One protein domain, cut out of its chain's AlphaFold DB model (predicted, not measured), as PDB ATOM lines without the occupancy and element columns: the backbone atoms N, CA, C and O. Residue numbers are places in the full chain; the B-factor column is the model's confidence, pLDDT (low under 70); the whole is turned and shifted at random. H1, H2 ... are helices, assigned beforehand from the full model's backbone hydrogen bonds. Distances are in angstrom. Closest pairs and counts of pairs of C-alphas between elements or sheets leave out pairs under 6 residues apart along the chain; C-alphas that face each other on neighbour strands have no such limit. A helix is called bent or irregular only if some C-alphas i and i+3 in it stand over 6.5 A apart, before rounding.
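This is residues 8 to 116 of the 116 residues of an uncharacterized protein of Ruminococcus sp. TF08-4 (UniProt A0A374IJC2). The model has a flat, T-like shape: the long, single helix H3 makes the crossbar and the longest axis, and the helical hairpin of H1 and the first arm of H2, H2a, makes the stem, with H2a reaching H3 near the middle of the bar. There H2 bends steeply, and its second arm, H2b, runs along the first half of H3 to make a second hairpin with it, while residues 108 to 116 stick out at the far end of the bar. The printed part has 109 residues with three named helices, H1, H2 and H3 in that order along the chain, and no named strand; the class is all helix. The whole is loose, with a radius of gyration of the C-alphas of 17.6 A, and the C-alphas span 63 by 41 by 17 A.

H3, residues 75 to 114, is the longest helix. H2, residues 41 to 69, was assigned as one helix by its hydrogen bonds, but it is bent: C-alphas 57 and 60 are 7.2 A apart. Its arms are H2a, residues 41 to 57, and H2b, residues 60 to 69, and their lines stand at a steep tilt of 64 degrees. H2b touches H3 at a shallow tilt of 23 degrees, and they run opposite ways as a helical hairpin. Their closest C-alphas are those of Ile 62 and Ala 85, 5.1 A apart, and H3 touches H2b with residues 78 to 92 alone. H2a touches H3 with residues 50 to 57 alone, and H3 touches H2a with residues 86 to 97 alone. These two stand about perpendicular, at 83 degrees, and their closest C-alphas, of Gly 54 and Val 90, are 4.0 A apart. H1, residues 11 to 34, touches H2a at a steep tilt of 43 degrees, opposite ways, and the two form another helical hairpin. The closest C-alphas of H1 and H2a are those of Ala 25 and Phe 49, 4.6 A apart. H1 and H3 are close but not clearly touching, with the C-alphas of Leu 14 and Asp 100 closest at 7.3 A. H1 and H2b are apart. The helix packing is mostly crossed, that is, mostly not at a shallow tilt, but only just: of 3 pairs, 1 is at a shallow tilt. Every backbone O i to N i+4 pair is within hydrogen-bond range in H1, H2a, H2b and H3.

H3 has 40 residues and measures 57.5 A from its first to its last C-alpha, from C-alpha 75 at (-34.450, 4.957, 23.557) to C-alpha 114 at (-18.069, 53.934, 48.802). H2a has 17 residues and measures 24.1 A, and H2b has 10 residues and measures 14.4 A. Residues 58 and 59 belong to neither arm. H1 has 24 residues, begins with C-alpha 11 at (-26.218, 37.588, 45.768) and measures 34.6 A.

The two C-alphas farthest apart are those of Glu 73 and Lys 116, at 62.9 A, and Lys 116 is the chain's last residue. Residues 71 to 76 stand free, and so do residues 108 to 116, of which 108 to 114 belong to H3. Without these stretches the body has 94 residues and spans 43 by 42 by 16 A. The printed part has no cut. The link from H1 to H2 is short, with 6 residues, and the link from H2 to H3 is tight, with 5. The mean pLDDT of the printed part is 73.2, and it is under 70 in 32 residues: 8 to 13, 32 to 41, 68 to 77 and 111 to 116.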
ATOM      1  N   ASN A   8     -30.452  41.063  36.857       58.41
ATOM      2  CA  ASN A   8     -30.214  41.569  38.205       58.41
ATOM      3  C   ASN A   8     -29.346  40.569  38.983       58.41
ATOM      4  O   ASN A   8     -29.693  39.392  39.083       58.41
ATOM      5  N   PHE A   9     -28.214  41.031  39.513       58.00
ATOM      6  CA  PHE A   9     -27.313  40.192  40.295       58.00
ATOM      7  C   PHE A   9     -27.937  39.913  41.670       58.00
ATOM      8  O   PHE A   9     -28.032  40.805  42.508       58.00
ATOM      9  N   ASP A  10     -28.391  38.677  41.890       66.19
ATOM     10  CA  ASP A  10     -28.960  38.242  43.168       66.19
ATOM     11  C   ASP A  10     -27.920  37.448  43.968       66.19
ATOM     12  O   ASP A  10     -27.743  36.237  43.793       66.19
ATOM     13  N   GLU A  11     -27.235  38.147  44.872       63.97
ATOM     14  CA  GLU A  11     -26.218  37.588  45.768       63.97
ATOM     15  C   GLU A  11     -26.749  36.379  46.562       63.97
ATOM     16  O   GLU A  11     -26.041  35.386  46.743       63.97
ATOM     17  N   LYS A  12     -28.027  36.397  46.968       68.94
ATOM     18  CA  LYS A  12     -28.639  35.286  47.718       68.94
ATOM     19  C   LYS A  12     -28.793  34.037  46.855       68.94
ATOM     20  O   LYS A  12     -28.674  32.921  47.364       68.94
ATOM     21  N   SER A  13     -29.060  34.210  45.563       68.19
ATOM     22  CA  SER A  13     -29.148  33.111  44.599       68.19
ATOM     23  C   SER A  13     -27.773  32.493  44.343       68.19
ATOM     24  O   SER A  13     -27.634  31.269  44.385       68.19
ATOM     25  N   LEU A  14     -26.738  33.325  44.181       70.56
ATOM     26  CA  LEU A  14     -25.357  32.872  44.005       70.56
ATOM     27  C   LEU A  14     -24.884  32.048  45.206       70.56
ATOM     28  O   LEU A  14     -24.408  30.925  45.031       70.56
ATOM     29  N   VAL A  15     -25.085  32.563  46.422       71.81
ATOM     30  CA  VAL A  15     -24.681  31.892  47.665       71.81
ATOM     31  C   VAL A  15     -25.402  30.555  47.833       71.81
ATOM     32  O   VAL A  15     -24.761  29.554  48.143       71.81
ATOM     33  N   LYS A  16     -26.712  30.479  47.556       73.56
ATOM     34  CA  LYS A  16     -27.458  29.207  47.608       73.56
ATOM     35  C   LYS A  16     -26.901  28.164  46.641       73.56
ATOM     36  O   LYS A  16     -26.747  27.004  47.019       73.56
ATOM     37  N   LYS A  17     -26.585  28.565  45.407       75.19
ATOM     38  CA  LYS A  17     -26.027  27.657  44.395       75.19
ATOM     39  C   LYS A  17     -24.602  27.222  44.744       75.19
ATOM     40  O   LYS A  17     -24.274  26.053  44.568       75.19
ATOM     41  N   ALA A  18     -23.789  28.124  45.295       74.19
ATOM     42  CA  ALA A  18     -22.449  27.809  45.784       74.19
ATOM     43  C   ALA A  18     -22.488  26.831  46.970       74.19
ATOM     44  O   ALA A  18     -21.771  25.835  46.956       74.19
ATOM     45  N   ILE A  19     -23.377  27.049  47.948       77.31
ATOM     46  CA  ILE A  19     -23.596  26.122  49.071       77.31
ATOM     47  C   ILE A  19     -24.031  24.744  48.554       77.31
ATOM     48  O   ILE A  19     -23.478  23.736  48.983       77.31
ATOM     49  N   GLY A  20     -24.965  24.691  47.597       74.50
ATOM     50  CA  GLY A  20     -25.374  23.437  46.956       74.50
ATOM     51  C   GLY A  20     -24.210  22.709  46.277       74.50
ATOM     52  O   GLY A  20     -24.069  21.497  46.430       74.50
ATOM     53  N   GLY A  21     -23.331  23.455  45.603       73.31
ATOM     54  CA  GLY A  21     -22.092  22.934  45.028       73.31
ATOM     55  C   GLY A  21     -21.134  22.350  46.067       73.31
ATOM     56  O   GLY A  21     -20.628  21.247  45.876       73.31
ATOM     57  N   ILE A  22     -20.912  23.060  47.180       78.31
ATOM     58  CA  ILE A  22     -20.037  22.609  48.278       78.31
ATOM     59  C   ILE A  22     -20.595  21.331  48.904       78.31
ATOM     60  O   ILE A  22     -19.856  20.366  49.072       78.31
ATOM     61  N   ILE A  23     -21.895  21.291  49.209       79.81
ATOM     62  CA  ILE A  23     -22.548  20.101  49.771       79.81
ATOM     63  C   ILE A  23     -22.396  18.910  48.815       79.81
ATOM     64  O   ILE A  23     -22.012  17.826  49.250       79.81
ATOM     65  N   GLY A  24     -22.628  19.116  47.514       75.00
ATOM     66  CA  GLY A  24     -22.435  18.080  46.497       75.00
ATOM     67  C   GLY A  24     -20.996  17.559  46.447       75.00
ATOM     68  O   GLY A  24     -20.780  16.348  46.458       75.00
ATOM     69  N   ALA A  25     -20.009  18.457  46.472       76.62
ATOM     70  CA  ALA A  25     -18.594  18.092  46.482       76.62
ATOM     71  C   ALA A  25     -18.200  17.299  47.735       76.62
ATOM     72  O   ALA A  25     -17.509  16.287  47.631       76.62
ATOM     73  N   VAL A  26     -18.681  17.716  48.912       78.00
ATOM     74  CA  VAL A  26     -18.424  17.033  50.187       78.00
ATOM     75  C   VAL A  26     -18.996  15.616  50.178       78.00
ATOM     76  O   VAL A  26     -18.301  14.688  50.582       78.00
ATOM     77  N   ILE A  27     -20.221  15.415  49.681       79.44
ATOM     78  CA  ILE A  27     -20.843  14.081  49.596       79.44
ATOM     79  C   ILE A  27     -20.019  13.150  48.699       79.44
ATOM     80  O   ILE A  27     -19.761  12.002  49.071       79.44
ATOM     81  N   VAL A  28     -19.574  13.635  47.539       73.50
ATOM     82  CA  VAL A  28     -18.773  12.832  46.601       73.50
ATOM     83  C   VAL A  28     -17.397  12.520  47.187       73.50
ATOM     84  O   VAL A  28     -16.966  11.369  47.150       73.50
ATOM     85  N   CYS A  29     -16.737  13.499  47.811       73.06
ATOM     86  CA  CYS A  29     -15.462  13.285  48.494       73.06
ATOM     87  C   CYS A  29     -15.567  12.311  49.671       73.06
ATOM     88  O   CYS A  29     -14.678  11.482  49.830       73.06
ATOM     89  N   LEU A  30     -16.637  12.361  50.473       73.25
ATOM     90  CA  LEU A  30     -16.873  11.382  51.542       73.25
ATOM     91  C   LEU A  30     -17.087   9.976  50.970       73.25
ATOM     92  O   LEU A  30     -16.514   9.012  51.474       73.25
ATOM     93  N   SER A  31     -17.849   9.868  49.881       71.44
ATOM     94  CA  SER A  31     -18.122   8.588  49.214       71.44
ATOM     95  C   SER A  31     -16.848   7.960  48.633       71.44
ATOM     96  O   SER A  31     -16.617   6.762  48.783       71.44
ATOM     97  N   LEU A  32     -15.982   8.772  48.019       67.12
ATOM     98  CA  LEU A  32     -14.689   8.337  47.476       67.12
ATOM     99  C   LEU A  32     -13.632   8.115  48.569       67.12
ATOM    100  O   LEU A  32     -12.785   7.234  48.439       67.12
ATOM    101  N   GLY A  33     -13.701   8.860  49.673       64.06
ATOM    102  CA  GLY A  33     -12.828   8.667  50.829       64.06
ATOM    103  C   GLY A  33     -13.093   7.365  51.571       64.06
ATOM    104  O   GLY A  33     -12.145   6.705  51.987       64.06
ATOM    105  N   MET A  34     -14.351   6.925  51.640       59.91
ATOM    106  CA  MET A  34     -14.692   5.585  52.132       59.91
ATOM    107  C   MET A  34     -14.148   4.461  51.235       59.91
ATOM    108  O   MET A  34     -13.906   3.361  51.721       59.91
ATOM    109  N   SER A  35     -13.920   4.731  49.946       62.88
ATOM    110  CA  SER A  35     -13.335   3.783  48.988       62.88
ATOM    111  C   SER A  35     -11.805   3.658  49.104       62.88
ATOM    112  O   SER A  35     -11.221   2.844  48.391       62.88
ATOM    113  N   GLY A  36     -11.141   4.452  49.954       58.72
ATOM    114  CA  GLY A  36      -9.687   4.395  50.159       58.72
ATOM    115  C   GLY A  36      -8.836   4.876  48.974       58.72
ATOM    116  O   GLY A  36      -7.632   4.650  48.973       58.72
ATOM    117  N   ASN A  37      -9.435   5.538  47.976       62.75
ATOM    118  CA  ASN A  37      -8.808   5.829  46.679       62.75
ATOM    119  C   ASN A  37      -8.480   7.326  46.472       62.75
ATOM    120  O   ASN A  37      -8.718   7.882  45.401       62.75
ATOM    121  N   LEU A  38      -8.007   8.018  47.514       58.94
ATOM    122  CA  LEU A  38      -7.714   9.459  47.458       58.94
ATOM    123  C   LEU A  38      -6.206   9.716  47.414       58.94
ATOM    124  O   LEU A  38      -5.616  10.128  48.409       58.94
ATOM    125  N   GLU A  39      -5.596   9.520  46.248       62.94
ATOM    126  CA  GLU A  39      -4.237  10.025  45.991       62.94
ATOM    127  C   GLU A  39      -4.233  11.565  45.860       62.94
ATOM    128  O   GLU A  39      -3.284  12.217  46.289       62.94
ATOM    129  N   GLU A  40      -5.331  12.173  45.377       68.62
ATOM    130  CA  GLU A  40      -5.462  13.633  45.188       68.62
ATOM    131  C   GLU A  40      -6.838  14.190  45.624       68.62
ATOM    132  O   GLU A  40      -7.646  14.635  44.800       68.62
ATOM    133  N   PRO A  41      -7.148  14.221  46.933       68.25
ATOM    134  CA  PRO A  41      -8.475  14.590  47.436       68.25
ATOM    135  C   PRO A  41      -8.928  15.999  47.049       68.25
ATOM    136  O   PRO A  41     -10.121  16.253  46.882       68.25
ATOM    137  N   VAL A  42      -7.976  16.911  46.867       70.69
ATOM    138  CA  VAL A  42      -8.241  18.302  46.503       70.69
ATOM    139  C   VAL A  42      -8.751  18.410  45.065       70.69
ATOM    140  O   VAL A  42      -9.729  19.110  44.816       70.69
ATOM    141  N   LEU A  43      -8.142  17.687  44.119       73.00
ATOM    142  CA  LEU A  43      -8.530  17.742  42.709       73.00
ATOM    143  C   LEU A  43      -9.933  17.152  42.501       73.00
ATOM    144  O   LEU A  43     -10.771  17.754  41.830       73.00
ATOM    145  N   TYR A  44     -10.219  16.024  43.161       73.19
ATOM    146  CA  TYR A  44     -11.549  15.410  43.163       73.19
ATOM    147  C   TYR A  44     -12.607  16.310  43.799       73.19
ATOM    148  O   TYR A  44     -13.730  16.371  43.296       73.19
ATOM    149  N   PHE A  45     -12.256  17.042  44.859       74.75
ATOM    150  CA  PHE A  45     -13.154  18.023  45.460       74.75
ATOM    151  C   PHE A  45     -13.502  19.136  44.471       74.75
ATOM    152  O   PHE A  45     -14.680  19.421  44.263       74.75
ATOM    153  N   PHE A  46     -12.502  19.721  43.804       74.88
ATOM    154  CA  PHE A  46     -12.729  20.767  42.804       74.88
ATOM    155  C   PHE A  46     -13.521  20.268  41.599       74.88
ATOM    156  O   PHE A  46     -14.426  20.963  41.144       74.88
ATOM    157  N   PHE A  47     -13.235  19.063  41.108       77.88
ATOM    158  CA  PHE A  47     -13.975  18.471  39.998       77.88
ATOM    159  C   PHE A  47     -15.437  18.202  40.375       77.88
ATOM    160  O   PHE A  47     -16.349  18.563  39.635       77.88
ATOM    161  N   SER A  48     -15.675  17.636  41.560       78.25
ATOM    162  CA  SER A  48     -17.023  17.353  42.068       78.25
ATOM    163  C   SER A  48     -17.805  18.636  42.337       78.25
ATOM    164  O   SER A  48     -18.989  18.722  42.011       78.25
ATOM    165  N   PHE A  49     -17.137  19.658  42.873       80.25
ATOM    166  CA  PHE A  49     -17.700  20.991  43.054       80.25
ATOM    167  C   PHE A  49     -18.082  21.615  41.714       80.25
ATOM    168  O   PHE A  49     -19.215  22.065  41.544       80.25
ATOM    169  N   TRP A  50     -17.169  21.592  40.742       81.12
ATOM    170  CA  TRP A  50     -17.409  22.115  39.402       81.12
ATOM    171  C   TRP A  50     -18.582  21.411  38.723       81.12
ATOM    172  O   TRP A  50     -19.449  22.064  38.150       81.12
ATOM    173  N   LEU A  51     -18.649  20.086  38.834       82.56
ATOM    174  CA  LEU A  51     -19.725  19.285  38.269       82.56
ATOM    175  C   LEU A  51     -21.065  19.606  38.945       82.56
ATOM    176  O   LEU A  51     -22.049  19.863  38.254       82.56
ATOM    177  N   ALA A  52     -21.109  19.678  40.279       81.62
ATOM    178  CA  ALA A  52     -22.322  20.010  41.023       81.62
ATOM    179  C   ALA A  52     -22.839  21.418  40.683       81.62
ATOM    180  O   ALA A  52     -24.014  21.593  40.353       81.62
ATOM    181  N   VAL A  53     -21.962  22.423  40.700       81.19
ATOM    182  CA  VAL A  53     -22.320  23.806  40.350       81.19
ATOM    183  C   VAL A  53     -22.703  23.920  38.876       81.19
ATOM    184  O   VAL A  53     -23.705  24.562  38.550       81.19
ATOM    185  N   GLY A  54     -21.960  23.257  37.992       80.75
ATOM    186  CA  GLY A  54     -22.228  23.202  36.560       80.75
ATOM    187  C   GLY A  54     -23.610  22.632  36.256       80.75
ATOM    188  O   GLY A  54     -24.333  23.213  35.454       80.75
ATOM    189  N   ILE A  55     -24.041  21.572  36.948       81.81
ATOM    190  CA  ILE A  55     -25.405  21.040  36.816       81.81
ATOM    191  C   ILE A  55     -26.437  22.042  37.346       81.81
ATOM    192  O   ILE A  55     -27.432  22.295  36.670       81.81
ATOM    193  N   ILE A  56     -26.217  22.642  38.520       81.19
ATOM    194  CA  ILE A  56     -27.171  23.586  39.130       81.19
ATOM    195  C   ILE A  56     -27.414  24.804  38.225       81.19
ATOM    196  O   ILE A  56     -28.557  25.227  38.047       81.19
ATOM    197  N   TYR A  57     -26.357  25.371  37.640       77.44
ATOM    198  CA  TYR A  57     -26.472  26.491  36.699       77.44
ATOM    199  C   TYR A  57     -26.935  26.043  35.310       77.44
ATOM    200  O   TYR A  57     -27.727  26.732  34.666       77.44
ATOM    201  N   GLY A  58     -26.471  24.880  34.864       78.12
ATOM    202  CA  GLY A  58     -26.766  24.299  33.562       78.12
ATOM    203  C   GLY A  58     -28.145  23.661  33.451       78.12
ATOM    204  O   GLY A  58     -28.553  23.332  32.342       78.12
ATOM    205  N   ILE A  59     -28.898  23.501  34.545       80.75
ATOM    206  CA  ILE A  59     -30.155  22.735  34.549       80.75
ATOM    207  C   ILE A  59     -31.185  23.266  33.543       80.75
ATOM    208  O   ILE A  59     -31.896  22.486  32.912       80.75
ATOM    209  N   ASN A  60     -31.222  24.586  33.333       77.75
ATOM    210  CA  ASN A  60     -32.100  25.212  32.344       77.75
ATOM    211  C   ASN A  60     -31.648  24.912  30.907       77.75
ATOM    212  O   ASN A  60     -32.488  24.682  30.041       77.75
ATOM    213  N   VAL A  61     -30.334  24.853  30.667       77.62
ATOM    214  CA  VAL A  61     -29.748  24.475  29.372       77.62
ATOM    215  C   VAL A  61     -30.021  22.999  29.087       77.62
ATOM    216  O   VAL A  61     -30.534  22.669  28.021       77.62
ATOM    217  N   ILE A  62     -29.783  22.123  30.069       77.94
ATOM    218  CA  ILE A  62     -30.069  20.684  29.981       77.94
ATOM    219  C   ILE A  62     -31.552  20.467  29.668       77.94
ATOM    220  O   ILE A  62     -31.888  19.737  28.738       77.94
ATOM    221  N   ARG A  63     -32.448  21.143  30.400       76.69
ATOM    222  CA  ARG A  63     -33.897  21.057  30.178       76.69
ATOM    223  C   ARG A  63     -34.289  21.550  28.785       76.69
ATOM    224  O   ARG A  63     -35.138  20.928  28.157       76.69
ATOM    225  N   SER A  64     -33.667  22.620  28.290       76.56
ATOM    226  CA  SER A  64     -33.921  23.142  26.944       76.56
ATOM    227  C   SER A  64     -33.502  22.149  25.856       76.56
ATOM    228  O   SER A  64     -34.279  21.896  24.937       76.56
ATOM    229  N   ILE A  65     -32.321  21.537  25.976       73.12
ATOM    230  CA  ILE A  65     -31.831  20.532  25.017       73.12
ATOM    231  C   ILE A  65     -32.728  19.289  25.052       73.12
ATOM    232  O   ILE A  65     -33.170  18.804  24.012       73.12
ATOM    233  N   MET A  66     -33.075  18.827  26.256       70.69
ATOM    234  CA  MET A  66     -33.993  17.708  26.459       70.69
ATOM    235  C   MET A  66     -35.378  17.984  25.864       70.69
ATOM    236  O   MET A  66     -35.916  17.112  25.191       70.69
ATOM    237  N   SER A  67     -35.937  19.190  26.040       70.38
ATOM    238  CA  SER A  67     -37.251  19.549  25.481       70.38
ATOM    239  C   SER A  67     -37.312  19.447  23.955       70.38
ATOM    240  O   SER A  67     -38.340  19.038  23.423       70.38
ATOM    241  N   GLY A  68     -36.207  19.725  23.254       65.69
ATOM    242  CA  GLY A  68     -36.118  19.552  21.802       65.69
ATOM    243  C   GLY A  68     -36.006  18.087  21.361       65.69
ATOM    244  O   GLY A  68     -36.339  17.762  20.226       65.69
ATOM    245  N   CYS A  69     -35.575  17.192  22.256       62.53
ATOM    246  CA  CYS A  69     -35.299  15.790  21.945       62.53
ATOM    247  C   CYS A  69     -36.457  14.824  22.259       62.53
ATOM    248  O   CYS A  69     -36.413  13.662  21.862       62.53
ATOM    249  N   TYR A  70     -37.530  15.274  22.922       56.09
ATOM    250  CA  TYR A  70     -38.725  14.440  23.149       56.09
ATOM    251  C   TYR A  70     -39.448  14.016  21.852       56.09
ATOM    252  O   TYR A  70     -40.371  13.210  21.917       56.09
ATOM    253  N   MET A  71     -39.017  14.512  20.686       53.22
ATOM    254  CA  MET A  71     -39.553  14.177  19.360       53.22
ATOM    255  C   MET A  71     -39.027  12.855  18.765       53.22
ATOM    256  O   MET A  71     -39.566  12.401  17.762       53.22
ATOM    257  N   THR A  72     -37.992  12.225  19.333       55.75
ATOM    258  CA  THR A  72     -37.414  10.976  18.791       55.75
ATOM    259  C   THR A  72     -37.874   9.752  19.589       55.75
ATOM    260  O   THR A  72     -37.725   9.734  20.810       55.75
ATOM    261  N   GLU A  73     -38.416   8.718  18.934       58.47
ATOM    262  CA  GLU A  73     -38.923   7.493  19.591       58.47
ATOM    263  C   GLU A  73     -37.810   6.562  20.117       58.47
ATOM    264  O   GLU A  73     -38.041   5.796  21.055       58.47
ATOM    265  N   ASP A  74     -36.578   6.695  19.616       67.81
ATOM    266  CA  ASP A  74     -35.469   5.793  19.944       67.81
ATOM    267  C   ASP A  74     -34.883   6.008  21.349       67.81
ATOM    268  O   ASP A  74     -34.303   7.046  21.679       67.81
ATOM    269  N   PHE A  75     -34.966   4.967  22.183       66.31
ATOM    270  CA  PHE A  75     -34.450   4.957  23.557       66.31
ATOM    271  C   PHE A  75     -32.936   5.220  23.621       66.31
ATOM    272  O   PHE A  75     -32.487   6.022  24.436       66.31
ATOM    273  N   MET A  76     -32.149   4.611  22.727       68.56
ATOM    274  CA  MET A  76     -30.689   4.797  22.663       68.56
ATOM    275  C   MET A  76     -30.298   6.245  22.328       68.56
ATOM    276  O   MET A  76     -29.368   6.792  22.924       68.56
ATOM    277  N   ALA A  77     -31.040   6.893  21.425       69.75
ATOM    278  CA  ALA A  77     -30.809   8.289  21.064       69.75
ATOM    279  C   ALA A  77     -31.110   9.231  22.241       69.75
ATOM    280  O   ALA A  77     -30.358  10.175  22.477       69.75
ATOM    281  N   LYS A  78     -32.141   8.937  23.047       70.50
ATOM    282  CA  LYS A  78     -32.461   9.716  24.259       70.50
ATOM    283  C   LYS A  78     -31.330   9.697  25.285       70.50
ATOM    284  O   LYS A  78     -31.019  10.743  25.847       70.50
ATOM    285  N   TRP A  79     -30.690   8.549  25.514       75.81
ATOM    286  CA  TRP A  79     -29.556   8.456  26.447       75.81
ATOM    287  C   TRP A  79     -28.316   9.181  25.940       75.81
ATOM    288  O   TRP A  79     -27.654   9.871  26.716       75.81
ATOM    289  N   LEU A  80     -28.031   9.078  24.639       79.38
ATOM    290  CA  LEU A  80     -26.940   9.819  24.011       79.38
ATOM    291  C   LEU A  80     -27.157  11.330  24.161       79.38
ATOM    292  O   LEU A  80     -26.261  12.048  24.606       79.38
ATOM    293  N   VAL A  81     -28.361  11.810  23.844       78.31
ATOM    294  CA  VAL A  81     -28.690  13.235  23.938       78.31
ATOM    295  C   VAL A  81     -28.701  13.707  25.384       78.31
ATOM    296  O   VAL A  81     -28.217  14.801  25.649       78.31
ATOM    297  N   LEU A  82     -29.153  12.885  26.335       79.94
ATOM    298  CA  LEU A  82     -29.052  13.202  27.758       79.94
ATOM    299  C   LEU A  82     -27.589  13.347  28.196       79.94
ATOM    300  O   LEU A  82     -27.262  14.318  28.872       79.94
ATOM    301  N   GLY A  83     -26.696  12.452  27.761       81.69
ATOM    302  CA  GLY A  83     -25.259  12.551  28.036       81.69
ATOM    303  C   GLY A  83     -24.633  13.826  27.461       81.69
ATOM    304  O   GLY A  83     -23.953  14.564  28.173       81.69
ATOM    305  N   VAL A  84     -24.921  14.138  26.194       83.06
ATOM    306  CA  VAL A  84     -24.428  15.355  25.527       83.06
ATOM    307  C   VAL A  84     -25.004  16.618  26.175       83.06
ATOM    308  O   VAL A  84     -24.265  17.568  26.439       83.06
ATOM    309  N   ALA A  85     -26.299  16.625  26.494       82.31
ATOM    310  CA  ALA A  85     -26.960  17.731  27.177       82.31
ATOM    311  C   ALA A  85     -26.327  17.999  28.544       82.31
ATOM    312  O   ALA A  85     -26.131  19.156  28.905       82.31
ATOM    313  N   LEU A  86     -25.970  16.945  29.280       81.88
ATOM    314  CA  LEU A  86     -25.336  17.046  30.590       81.88
ATOM    315  C   LEU A  86     -23.924  17.637  30.479       81.88
ATOM    316  O   LEU A  86     -23.602  18.557  31.225       81.88
ATOM    317  N   ILE A  87     -23.121  17.206  29.498       83.75
ATOM    318  CA  ILE A  87     -21.784  17.772  29.242       83.75
ATOM    319  C   ILE A  87     -21.882  19.263  28.887       83.75
ATOM    320  O   ILE A  87     -21.227  20.097  29.513       83.75
ATOM    321  N   ILE A  88     -22.734  19.615  27.918       83.69
ATOM    322  CA  ILE A  88     -22.928  21.008  27.486       83.69
ATOM    323  C   ILE A  88     -23.470  21.854  28.640       83.69
ATOM    324  O   ILE A  88     -23.004  22.971  28.866       83.69
ATOM    325  N   GLY A  89     -24.425  21.312  29.397       82.44
ATOM    326  CA  GLY A  89     -25.008  21.949  30.568       82.44
ATOM    327  C   GLY A  89     -23.973  22.255  31.642       82.44
ATOM    328  O   GLY A  89     -23.941  23.376  32.139       82.44
ATOM    329  N   VAL A  90     -23.088  21.307  31.955       83.69
ATOM    330  CA  VAL A  90     -22.016  21.498  32.942       83.69
ATOM    331  C   VAL A  90     -21.010  22.549  32.480       83.69
ATOM    332  O   VAL A  90     -20.635  23.409  33.274       83.69
ATOM    333  N   ILE A  91     -20.606  22.535  31.206       84.44
ATOM    334  CA  ILE A  91     -19.664  23.526  30.659       84.44
ATOM    335  C   ILE A  91     -20.287  24.926  30.687       84.44
ATOM    336  O   ILE A  91     -19.702  25.855  31.243       84.44
ATOM    337  N   ALA A  92     -21.494  25.076  30.136       81.25
ATOM    338  CA  ALA A  92     -22.198  26.354  30.108       81.25
ATOM    339  C   ALA A  92     -22.507  26.861  31.525       81.25
ATOM    340  O   ALA A  92     -22.311  28.038  31.825       81.25
ATOM    341  N   GLY A  93     -22.939  25.966  32.418       82.88
ATOM    342  CA  GLY A  93     -23.214  26.277  33.815       82.88
ATOM    343  C   GLY A  93     -21.968  26.710  34.587       82.88
ATOM    344  O   GLY A  93     -22.028  27.679  35.343       82.88
ATOM    345  N   GLY A  94     -20.828  26.056  34.355       80.31
ATOM    346  CA  GLY A  94     -19.546  26.433  34.953       80.31
ATOM    347  C   GLY A  94     -19.060  27.812  34.498       80.31
ATOM    348  O   GLY A  94     -18.606  28.611  35.317       80.31
ATOM    349  N   ILE A  95     -19.232  28.143  33.213       82.00
ATOM    350  CA  ILE A  95     -18.918  29.480  32.683       82.00
ATOM    351  C   ILE A  95     -19.815  30.546  33.327       82.00
ATOM    352  O   ILE A  95     -19.315  31.582  33.764       82.00
ATOM    353  N   LEU A  96     -21.125  30.291  33.433       80.31
ATOM    354  CA  LEU A  96     -22.066  31.205  34.092       80.31
ATOM    355  C   LEU A  96     -21.687  31.451  35.555       80.31
ATOM    356  O   LEU A  96     -21.682  32.594  36.004       80.31
ATOM    357  N   PHE A  97     -21.301  30.399  36.276       78.75
ATOM    358  CA  PHE A  97     -20.828  30.520  37.649       78.75
ATOM    359  C   PHE A  97     -19.555  31.368  37.766       78.75
ATOM    360  O   PHE A  97     -19.475  32.233  38.636       78.75
ATOM    361  N   ALA A  98     -18.576  31.169  36.878       78.44
ATOM    362  CA  ALA A  98     -17.355  31.973  36.865       78.44
ATOM    363  C   ALA A  98     -17.656  33.461  36.617       78.44
ATOM    364  O   ALA A  98     -17.106  34.330  37.296       78.44
ATOM    365  N   ILE A  99     -18.573  33.761  35.693       81.44
ATOM    366  CA  ILE A  99     -19.021  35.131  35.414       81.44
ATOM    367  C   ILE A  99     -19.687  35.752  36.650       81.44
ATOM    368  O   ILE A  99     -19.390  36.895  37.003       81.44
ATOM    369  N   ASP A 100     -20.554  35.003  37.329       78.50
ATOM    370  CA  ASP A 100     -21.249  35.458  38.531       78.50
ATOM    371  C   ASP A 100     -20.291  35.689  39.716       78.50
ATOM    372  O   ASP A 100     -20.445  36.677  40.438       78.50
ATOM    373  N   ILE A 101     -19.236  34.878  39.875       78.69
ATOM    374  CA  ILE A 101     -18.162  35.148  40.850       78.69
ATOM    375  C   ILE A 101     -17.448  36.461  40.531       78.69
ATOM    376  O   ILE A 101     -17.259  37.290  41.420       78.69
ATOM    377  N   VAL A 102     -17.039  36.670  39.276       79.56
ATOM    378  CA  VAL A 102     -16.326  37.898  38.884       79.56
ATOM    379  C   VAL A 102     -17.195  39.125  39.158       79.56
ATOM    380  O   VAL A 102     -16.709  40.125  39.685       79.56
ATOM    381  N   ARG A 103     -18.500  39.032  38.884       75.88
ATOM    382  CA  ARG A 103     -19.475  40.080  39.210       75.88
ATOM    383  C   ARG A 103     -19.571  40.352  40.703       75.88
ATOM    384  O   ARG A 103     -19.552  41.516  41.097       75.88
ATOM    385  N   TRP A 104     -19.618  39.305  41.522       74.88
ATOM    386  CA  TRP A 104     -19.627  39.436  42.976       74.88
ATOM    387  C   TRP A 104     -18.372  40.143  43.502       74.88
ATOM    388  O   TRP A 104     -18.469  41.076  44.297       74.88
ATOM    389  N   VAL A 105     -17.190  39.763  43.007       78.44
ATOM    390  CA  VAL A 105     -15.916  40.390  43.392       78.44
ATOM    391  C   VAL A 105     -15.892  41.870  43.007       78.44
ATOM    392  O   VAL A 105     -15.509  42.709  43.822       78.44
ATOM    393  N   VAL A 106     -16.342  42.214  41.797       79.12
ATOM    394  CA  VAL A 106     -16.434  43.614  41.349       79.12
ATOM    395  C   VAL A 106     -17.400  44.414  42.227       79.12
ATOM    396  O   VAL A 106     -17.065  45.529  42.625       79.12
ATOM    397  N   TYR A 107     -18.554  43.843  42.584       75.69
ATOM    398  CA  TYR A 107     -19.514  44.473  43.493       75.69
ATOM    399  C   TYR A 107     -18.910  44.738  44.881       75.69
ATOM    400  O   TYR A 107     -19.022  45.848  45.399       75.69
ATOM    401  N   LEU A 108     -18.194  43.766  45.457       75.56
ATOM    402  CA  LEU A 108     -17.511  43.941  46.743       75.56
ATOM    403  C   LEU A 108     -16.453  45.047  46.694       75.56
ATOM    404  O   LEU A 108     -16.348  45.837  47.631       75.56
ATOM    405  N   VAL A 109     -15.675  45.122  45.610       76.81
ATOM    406  CA  VAL A 109     -14.658  46.169  45.423       76.81
ATOM    407  C   VAL A 109     -15.302  47.548  45.275       76.81
ATOM    408  O   VAL A 109     -14.786  48.512  45.840       76.81
ATOM    409  N   ALA A 110     -16.417  47.650  44.548       74.19
ATOM    410  CA  ALA A 110     -17.167  48.895  44.402       74.19
ATOM    411  C   ALA A 110     -17.729  49.368  45.751       74.19
ATOM    412  O   ALA A 110     -17.468  50.499  46.154       74.19
ATOM    413  N   LYS A 111     -18.378  48.475  46.506       69.56
ATOM    414  CA  LYS A 111     -18.914  48.785  47.838       69.56
ATOM    415  C   LYS A 111     -17.825  49.246  48.814       69.56
ATOM    416  O   LYS A 111     -17.999  50.227  49.527       69.56
ATOM    417  N   LYS A 112     -16.650  48.605  48.788       67.69
ATOM    418  CA  LYS A 112     -15.498  49.002  49.622       67.69
ATOM    419  C   LYS A 112     -14.929  50.387  49.289       67.69
ATOM    420  O   LYS A 112     -14.186  50.932  50.102       67.69
ATOM    421  N   LYS A 113     -15.189  50.913  48.088       61.28
ATOM    422  CA  LYS A 113     -14.779  52.268  47.687       61.28
ATOM    423  C   LYS A 113     -15.774  53.340  48.122       61.28
ATOM    424  O   LYS A 113     -15.345  54.469  48.282       61.28
ATOM    425  N   GLU A 114     -17.048  53.001  48.301       60.31
ATOM    426  CA  GLU A 114     -18.069  53.934  48.802       60.31
ATOM    427  C   GLU A 114     -18.020  54.094  50.330       60.31
ATOM    428  O   GLU A 114     -18.436  55.118  50.857       60.31
ATOM    429  N   GLU A 115     -17.478  53.105  51.047       53.78
ATOM    430  CA  GLU A 115     -17.253  53.162  52.501       53.78
ATOM    431  C   GLU A 115     -15.944  53.888  52.905       53.78
ATOM    432  O   GLU A 115     -15.625  53.947  54.094       53.78
ATOM    433  N   LYS A 116     -15.173  54.427  51.947       46.19
ATOM    434  CA  LYS A 116     -13.932  55.199  52.172       46.19
ATOM    435  C   LYS A 116     -14.109  56.667  51.807       46.19
ATOM    436  O   LYS A 116     -13.523  57.495  52.536       46.19
TER     437      LYS A 116